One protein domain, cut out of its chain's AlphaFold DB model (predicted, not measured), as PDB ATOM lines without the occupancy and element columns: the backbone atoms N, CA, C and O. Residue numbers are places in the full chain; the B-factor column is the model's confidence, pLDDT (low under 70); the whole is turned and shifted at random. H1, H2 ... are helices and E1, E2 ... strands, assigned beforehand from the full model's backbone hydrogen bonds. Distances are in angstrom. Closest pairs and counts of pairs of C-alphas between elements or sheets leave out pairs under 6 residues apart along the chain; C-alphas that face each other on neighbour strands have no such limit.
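AT A GLANCE: This is residues 67 to 114 of the 120 residues of an uncharacterized protein of Candidatus Falkowbacteria bacterium (UniProt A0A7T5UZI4). The model is a flat, small structure built on one twisted-looking hairpin of two strands, E1 and E2, with the short stretch 72 to 73 paired to E1 and a small helix, H1, set to one side. The loop of residues 96 to 101 closes the hairpin. The printed part has 48 residues, with named elements in the order H1, E1, E2; under half of the residues are in them, and the class is mixed, helices and strands. The sheet, order E1 - E2, is antiparallel. The whole is compact, with a radius of gyration of the C-alphas of 10.9 A and spans of 29 by 26 by 12 A.

IN THESE COORDINATES: Find C-alpha 89 at (-35.352, -39.837, 21.337); from there E1, residues 89 to 95, runs 17.1 A. E2, residues 102 to 108, runs 15.9 A and ends at C-alpha 108, (-36.914, -39.326, 26.334). Look before E1 for H1, residues 76 to 81, which begins at C-alpha 76, (-28.534, -39.274, 14.337), and is 8.6 A long.

HOW THE PARTS SIT: Begin at the hairpin of E1 and E2, antiparallel neighbours at 153 degrees between their directions. Look at N 91 and O 106, 2.9 A apart, and N 108 and O 89, 2.8 A apart, both within hydrogen-bond range. The C-alphas of Val 92 and Tyr 105 face each other at 4.4 A. Residues 72 to 73 pair with residues 91 to 92 of E1, antiparallel. H1 and E2 are apart, but only just: their closest C-alphas are 8.2 A apart. In H1, every O i to N i+4 pair is within hydrogen-bond range.

THE WHOLE: The two C-alphas farthest apart, those of Ala 98 and Ala 110, are 31.5 A apart. The printed part has no cut, and the links H1 to E1 and E1 to E2 are short. The mean pLDDT of the printed part is 83.5; look for low confidence, under 70, at residues 67 to 71.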
ATOM      1  N   ALA A  67     -32.228 -16.402  28.764       49.75
ATOM      2  CA  ALA A  67     -33.596 -16.516  28.240       49.75
ATOM      3  C   ALA A  67     -33.809 -17.363  26.959       49.75
ATOM      4  O   ALA A  67     -34.878 -17.311  26.360       49.75
ATOM      5  N   ASP A  68     -32.832 -18.165  26.542       48.94
ATOM      6  CA  ASP A  68     -32.836 -18.926  25.295       48.94
ATOM      7  C   ASP A  68     -32.584 -20.420  25.546       48.94
ATOM      8  O   ASP A  68     -31.724 -21.038  24.910       48.94
ATOM      9  N   PHE A  69     -33.330 -21.037  26.468       54.25
ATOM     10  CA  PHE A  69     -33.337 -22.497  26.570       54.25
ATOM     11  C   PHE A  69     -34.076 -23.079  25.356       54.25
ATOM     12  O   PHE A  69     -35.290 -23.279  25.367       54.25
ATOM     13  N   LYS A  70     -33.349 -23.298  24.256       59.47
ATOM     14  CA  LYS A  70     -33.895 -23.943  23.060       59.47
ATOM     15  C   LYS A  70     -33.952 -25.446  23.278       59.47
ATOM     16  O   LYS A  70     -32.937 -26.097  23.498       59.47
ATOM     17  N   VAL A  71     -35.159 -25.989  23.172       66.38
ATOM     18  CA  VAL A  71     -35.396 -27.430  23.120       66.38
ATOM     19  C   VAL A  71     -34.850 -27.949  21.795       66.38
ATOM     20  O   VAL A  71     -35.467 -27.780  20.746       66.38
ATOM     21  N   GLU A  72     -33.661 -28.537  21.841       83.38
ATOM     22  CA  GLU A  72     -33.010 -29.140  20.684       83.38
ATOM     23  C   GLU A  72     -32.996 -30.662  20.837       83.38
ATOM     24  O   GLU A  72     -32.655 -31.193  21.897       83.38
ATOM     25  N   PHE A  73     -33.367 -31.378  19.777       88.25
ATOM     26  CA  PHE A  73     -33.232 -32.830  19.721       88.25
ATOM     27  C   PHE A  73     -31.896 -33.200  19.092       88.25
ATOM     28  O   PHE A  73     -31.493 -32.617  18.087       88.25
ATOM     29  N   MET A  74     -31.237 -34.198  19.673       92.25
ATOM     30  CA  MET A  74     -29.979 -34.720  19.153       92.25
ATOM     31  C   MET A  74     -30.206 -35.377  17.787       92.25
ATOM     32  O   MET A  74     -31.167 -36.139  17.612       92.25
ATOM     33  N   ASN A  75     -29.319 -35.104  16.834       92.69
ATOM     34  CA  ASN A  75     -29.383 -35.708  15.506       92.69
ATOM     35  C   ASN A  75     -28.783 -37.131  15.497       92.69
ATOM     36  O   ASN A  75     -28.186 -37.585  16.474       92.69
ATOM     37  N   ASP A  76     -28.960 -37.869  14.401       92.44
ATOM     38  CA  ASP A  76     -28.534 -39.274  14.337       92.44
ATOM     39  C   ASP A  76     -27.011 -39.460  14.268       92.44
ATOM     40  O   ASP A  76     -26.512 -40.487  14.726       92.44
ATOM     41  N   GLU A  77     -26.270 -38.483  13.741       91.25
ATOM     42  CA  GLU A  77     -24.802 -38.511  13.704       91.25
ATOM     43  C   GLU A  77     -24.225 -38.368  15.119       91.25
ATOM     44  O   GLU A  77     -23.354 -39.136  15.527       91.25
ATOM     45  N   GLU A  78     -24.774 -37.440  15.906       90.25
ATOM     46  CA  GLU A  78     -24.431 -37.228  17.313       90.25
ATOM     47  C   GLU A  78     -24.772 -38.454  18.163       90.25
ATOM     48  O   GLU A  78     -23.945 -38.907  18.954       90.25
ATOM     49  N   LYS A  79     -25.953 -39.056  17.956       91.81
ATOM     50  CA  LYS A  79     -26.335 -40.296  18.650       91.81
ATOM     51  C   LYS A  79     -25.357 -41.428  18.347       91.81
ATOM     52  O   LYS A  79     -24.901 -42.093  19.273       91.81
ATOM     53  N   GLN A  80     -24.995 -41.619  17.077       92.00
ATOM     54  CA  GLN A  80     -24.029 -42.647  16.679       92.00
ATOM     55  C   GLN A  80     -22.654 -42.409  17.310       92.00
ATOM     56  O   GLN A  80     -22.060 -43.352  17.831       92.00
ATOM     57  N   ALA A  81     -22.177 -41.161  17.334       89.62
ATOM     58  CA  ALA A  81     -20.907 -40.799  17.962       89.62
ATOM     59  C   ALA A  81     -20.881 -41.085  19.477       89.62
ATOM     60  O   ALA A  81     -19.820 -41.361  20.034       89.62
ATOM     61  N   MET A  82     -22.043 -41.057  20.133       87.88
ATOM     62  CA  MET A  82     -22.205 -41.334  21.563       87.88
ATOM     63  C   MET A  82     -22.622 -42.783  21.869       87.88
ATOM     64  O   MET A  82     -22.851 -43.117  23.030       87.88
ATOM     65  N   GLY A  83     -22.739 -43.648  20.854       91.62
ATOM     66  CA  GLY A  83     -23.198 -45.034  21.021       91.62
ATOM     67  C   GLY A  83     -24.677 -45.161  21.403       91.62
ATOM     68  O   GLY A  83     -25.105 -46.201  21.903       91.62
ATOM     69  N   ILE A  84     -25.468 -44.112  21.183       90.88
ATOM     70  CA  ILE A  84     -26.910 -44.087  21.416       90.88
ATOM     71  C   ILE A  84     -27.615 -44.606  20.158       90.88
ATOM     72  O   ILE A  84     -27.256 -44.264  19.031       90.88
ATOM     73  N   SER A  85     -28.652 -45.426  20.335       92.31
ATOM     74  CA  SER A  85     -29.443 -45.913  19.203       92.31
ATOM     75  C   SER A  85     -30.161 -44.761  18.491       92.31
ATOM     76  O   SER A  85     -30.762 -43.904  19.136       92.31
ATOM     77  N   THR A  86     -30.165 -44.759  17.156       89.44
ATOM     78  CA  THR A  86     -30.815 -43.704  16.354       89.44
ATOM     79  C   THR A  86     -32.326 -43.627  16.586       89.44
ATOM     80  O   THR A  86     -32.907 -42.543  16.528       89.44
ATOM     81  N   SER A  87     -32.955 -44.749  16.958       89.62
ATOM     82  CA  SER A  87     -34.372 -44.808  17.343       89.62
ATOM     83  C   SER A  87     -34.667 -44.170  18.703       89.62
ATOM     84  O   SER A  87     -35.825 -43.896  19.016       89.62
ATOM     85  N   THR A  88     -33.639 -43.916  19.517       90.12
ATOM     86  CA  THR A  88     -33.794 -43.277  20.825       90.12
ATOM     87  C   THR A  88     -34.022 -41.783  20.642       90.12
ATOM     88  O   THR A  88     -33.278 -41.089  19.942       90.12
ATOM     89  N   ARG A  89     -35.063 -41.269  21.296       90.19
ATOM     90  CA  ARG A  89     -35.352 -39.837  21.337       90.19
ATOM     91  C   ARG A  89     -34.507 -39.206  22.433       90.19
ATOM     92  O   ARG A  89     -34.553 -39.643  23.579       90.19
ATOM     93  N   VAL A  90     -33.726 -38.194  22.076       90.44
ATOM     94  CA  VAL A  90     -32.792 -37.536  22.993       90.44
ATOM     95  C   VAL A  90     -32.923 -36.030  22.850       90.44
ATOM     96  O   VAL A  90     -32.880 -35.509  21.737       90.44
ATOM     97  N   GLN A  91     -33.073 -35.348  23.980       89.31
ATOM     98  CA  GLN A  91     -33.065 -33.894  24.075       89.31
ATOM     99  C   GLN A  91     -31.701 -33.428  24.576       89.31
ATOM    100  O   GLN A  91     -31.179 -33.949  25.563       89.31
ATOM    101  N   VAL A  92     -31.125 -32.441  23.901       89.62
ATOM    102  CA  VAL A  92     -29.877 -31.800  24.306       89.62
ATOM    103  C   VAL A  92     -30.201 -30.753  25.366       89.62
ATOM    104  O   VAL A  92     -31.078 -29.914  25.173       89.62
ATOM    105  N   LEU A  93     -29.517 -30.832  26.506       85.25
ATOM    106  CA  LEU A  93     -29.694 -29.901  27.623       85.25
ATOM    107  C   LEU A  93     -28.606 -28.826  27.642       85.25
ATOM    108  O   LEU A  93     -28.859 -27.704  28.070       85.25
ATOM    109  N   ALA A  94     -27.395 -29.172  27.199       83.69
ATOM    110  CA  ALA A  94     -26.272 -28.248  27.141       83.69
ATOM    111  C   ALA A  94     -25.288 -28.619  26.029       83.69
ATOM    112  O   ALA A  94     -24.992 -29.799  25.804       83.69
ATOM    113  N   ARG A  95     -24.726 -27.587  25.393       86.50
ATOM    114  CA  ARG A  95     -23.649 -27.683  24.404       86.50
ATOM    115  C   ARG A  95     -22.499 -26.766  24.786       86.50
ATOM    116  O   ARG A  95     -22.710 -25.683  25.332       86.50
ATOM    117  N   ASP A  96     -21.292 -27.185  24.444       84.12
ATOM    118  CA  ASP A  96     -20.130 -26.315  24.480       84.12
ATOM    119  C   ASP A  96     -20.227 -25.272  23.357       84.12
ATOM    120  O   ASP A  96     -20.390 -25.618  22.188       84.12
ATOM    121  N   LYS A  97     -20.118 -23.982  23.688       82.00
ATOM    122  CA  LYS A  97     -20.314 -22.901  22.703       82.00
ATOM    123  C   LYS A  97     -19.197 -22.812  21.660       82.00
ATOM    124  O   LYS A  97     -19.428 -22.258  20.591       82.00
ATOM    125  N   ALA A  98     -17.997 -23.302  21.968       83.38
ATOM    126  CA  ALA A  98     -16.837 -23.175  21.088       83.38
ATOM    127  C   ALA A  98     -16.711 -24.358  20.121       83.38
ATOM    128  O   ALA A  98     -16.373 -24.177  18.954       83.38
ATOM    129  N   THR A  99     -16.990 -25.565  20.605       85.56
ATOM    130  CA  THR A  99     -16.804 -26.828  19.880       85.56
ATOM    131  C   THR A  99     -18.114 -27.457  19.411       85.56
ATOM    132  O   THR A  99     -18.090 -28.404  18.629       85.56
ATOM    133  N   ASN A 100     -19.258 -26.932  19.865       81.50
ATOM    134  CA  ASN A 100     -20.605 -27.440  19.589       81.50
ATOM    135  C   ASN A 100     -20.859 -28.883  20.077       81.50
ATOM    136  O   ASN A 100     -21.837 -29.524  19.689       81.50
ATOM    137  N   VAL A 101     -19.989 -29.393  20.951       85.75
ATOM    138  CA  VAL A 101     -20.096 -30.732  21.535       85.75
ATOM    139  C   VAL A 101     -21.225 -30.767  22.561       85.75
ATOM    140  O   VAL A 101     -21.379 -29.845  23.364       85.75
ATOM    141  N   VAL A 102     -22.009 -31.846  22.557       86.31
ATOM    142  CA  VAL A 102     -23.046 -32.089  23.567       86.31
ATOM    143  C   VAL A 102     -22.389 -32.396  24.911       86.31
ATOM    144  O   VAL A 102     -21.661 -33.375  25.045       86.31
ATOM    145  N   LEU A 103     -22.667 -31.562  25.914       85.62
ATOM    146  CA  LEU A 103     -22.148 -31.722  27.275       85.62
ATOM    147  C   LEU A 103     -23.138 -32.458  28.179       85.62
ATOM    148  O   LEU A 103     -22.736 -33.207  29.064       85.62
ATOM    149  N   ALA A 104     -24.436 -32.244  27.954       85.94
ATOM    150  CA  ALA A 104     -25.501 -32.887  28.711       85.94
ATOM    151  C   ALA A 104     -26.713 -33.164  27.820       85.94
ATOM    152  O   ALA A 104     -27.102 -32.334  26.993       85.94
ATOM    153  N   TYR A 105     -27.336 -34.321  28.024       89.62
ATOM    154  CA  TYR A 105     -28.519 -34.759  27.294       89.62
ATOM    155  C   TYR A 105     -29.471 -35.539  28.204       89.62
ATOM    156  O   TYR A 105     -29.068 -36.083  29.231       89.62
ATOM    157  N   LYS A 106     -30.742 -35.608  27.804       88.50
ATOM    158  CA  LYS A 106     -31.782 -36.422  28.435       88.50
ATOM    159  C   LYS A 106     -32.368 -37.381  27.408       88.50
ATOM    160  O   LYS A 106     -32.818 -36.957  26.345       88.50
ATOM    161  N   VAL A 107     -32.397 -38.667  27.742       90.12
ATOM    162  CA  VAL A 107     -33.151 -39.668  26.976       90.12
ATOM    163  C   VAL A 107     -34.639 -39.515  27.289       90.12
ATOM    164  O   VAL A 107     -35.029 -39.419  28.452       90.12
ATOM    165  N   ILE A 108     -35.462 -39.474  26.246       88.19
ATOM    166  CA  ILE A 108     -36.914 -39.326  26.334       88.19
ATOM    167  C   ILE A 108     -37.539 -40.708  26.174       88.19
ATOM    168  O   ILE A 108     -37.482 -41.294  25.092       88.19
ATOM    169  N   ASN A 109     -38.161 -41.208  27.242       83.50
ATOM    170  CA  ASN A 109     -38.878 -42.483  27.219       83.50
ATOM    171  C   ASN A 109     -40.366 -42.286  26.899       83.50
ATOM    172  O   ASN A 109     -40.969 -43.130  26.238       83.50
ATOM    173  N   ALA A 110     -40.944 -41.158  27.314       80.38
ATOM    174  CA  ALA A 110     -42.316 -40.771  27.009       80.38
ATOM    175  C   ALA A 110     -42.420 -39.275  26.668       80.38
ATOM    176  O   ALA A 110     -41.589 -38.473  27.083       80.38
ATOM    177  N   ASP A 111     -43.468 -38.868  25.943       76.44
ATOM    178  CA  ASP A 111     -43.659 -37.459  25.547       76.44
ATOM    179  C   ASP A 111     -43.798 -36.500  26.737       76.44
ATOM    180  O   ASP A 111     -43.435 -35.330  26.643       76.44
ATOM    181  N   VAL A 112     -44.271 -37.006  27.878       77.19
ATOM    182  CA  VAL A 112     -44.354 -36.255  29.139       77.19
ATOM    183  C   VAL A 112     -42.979 -35.905  29.718       77.19
ATOM    184  O   VAL A 112     -42.874 -34.984  30.520       77.19
ATOM    185  N   ASP A 113     -41.924 -36.612  29.301       70.12
ATOM    186  CA  ASP A 113     -40.556 -36.371  29.761       70.12
ATOM    187  C   ASP A 113     -39.878 -35.224  29.005       70.12
ATOM    188  O   ASP A 113     -38.787 -34.794  29.403       70.12
ATOM    189  N   ILE A 114     -40.482 -34.752  27.911       75.38
ATOM    190  CA  ILE A 114     -39.934 -33.671  27.100       75.38
ATOM    191  C   ILE A 114     -40.073 -32.372  27.880       75.38
ATOM    192  O   ILE A 114     -41.166 -31.966  28.280       75.38
TER     193      ILE A 114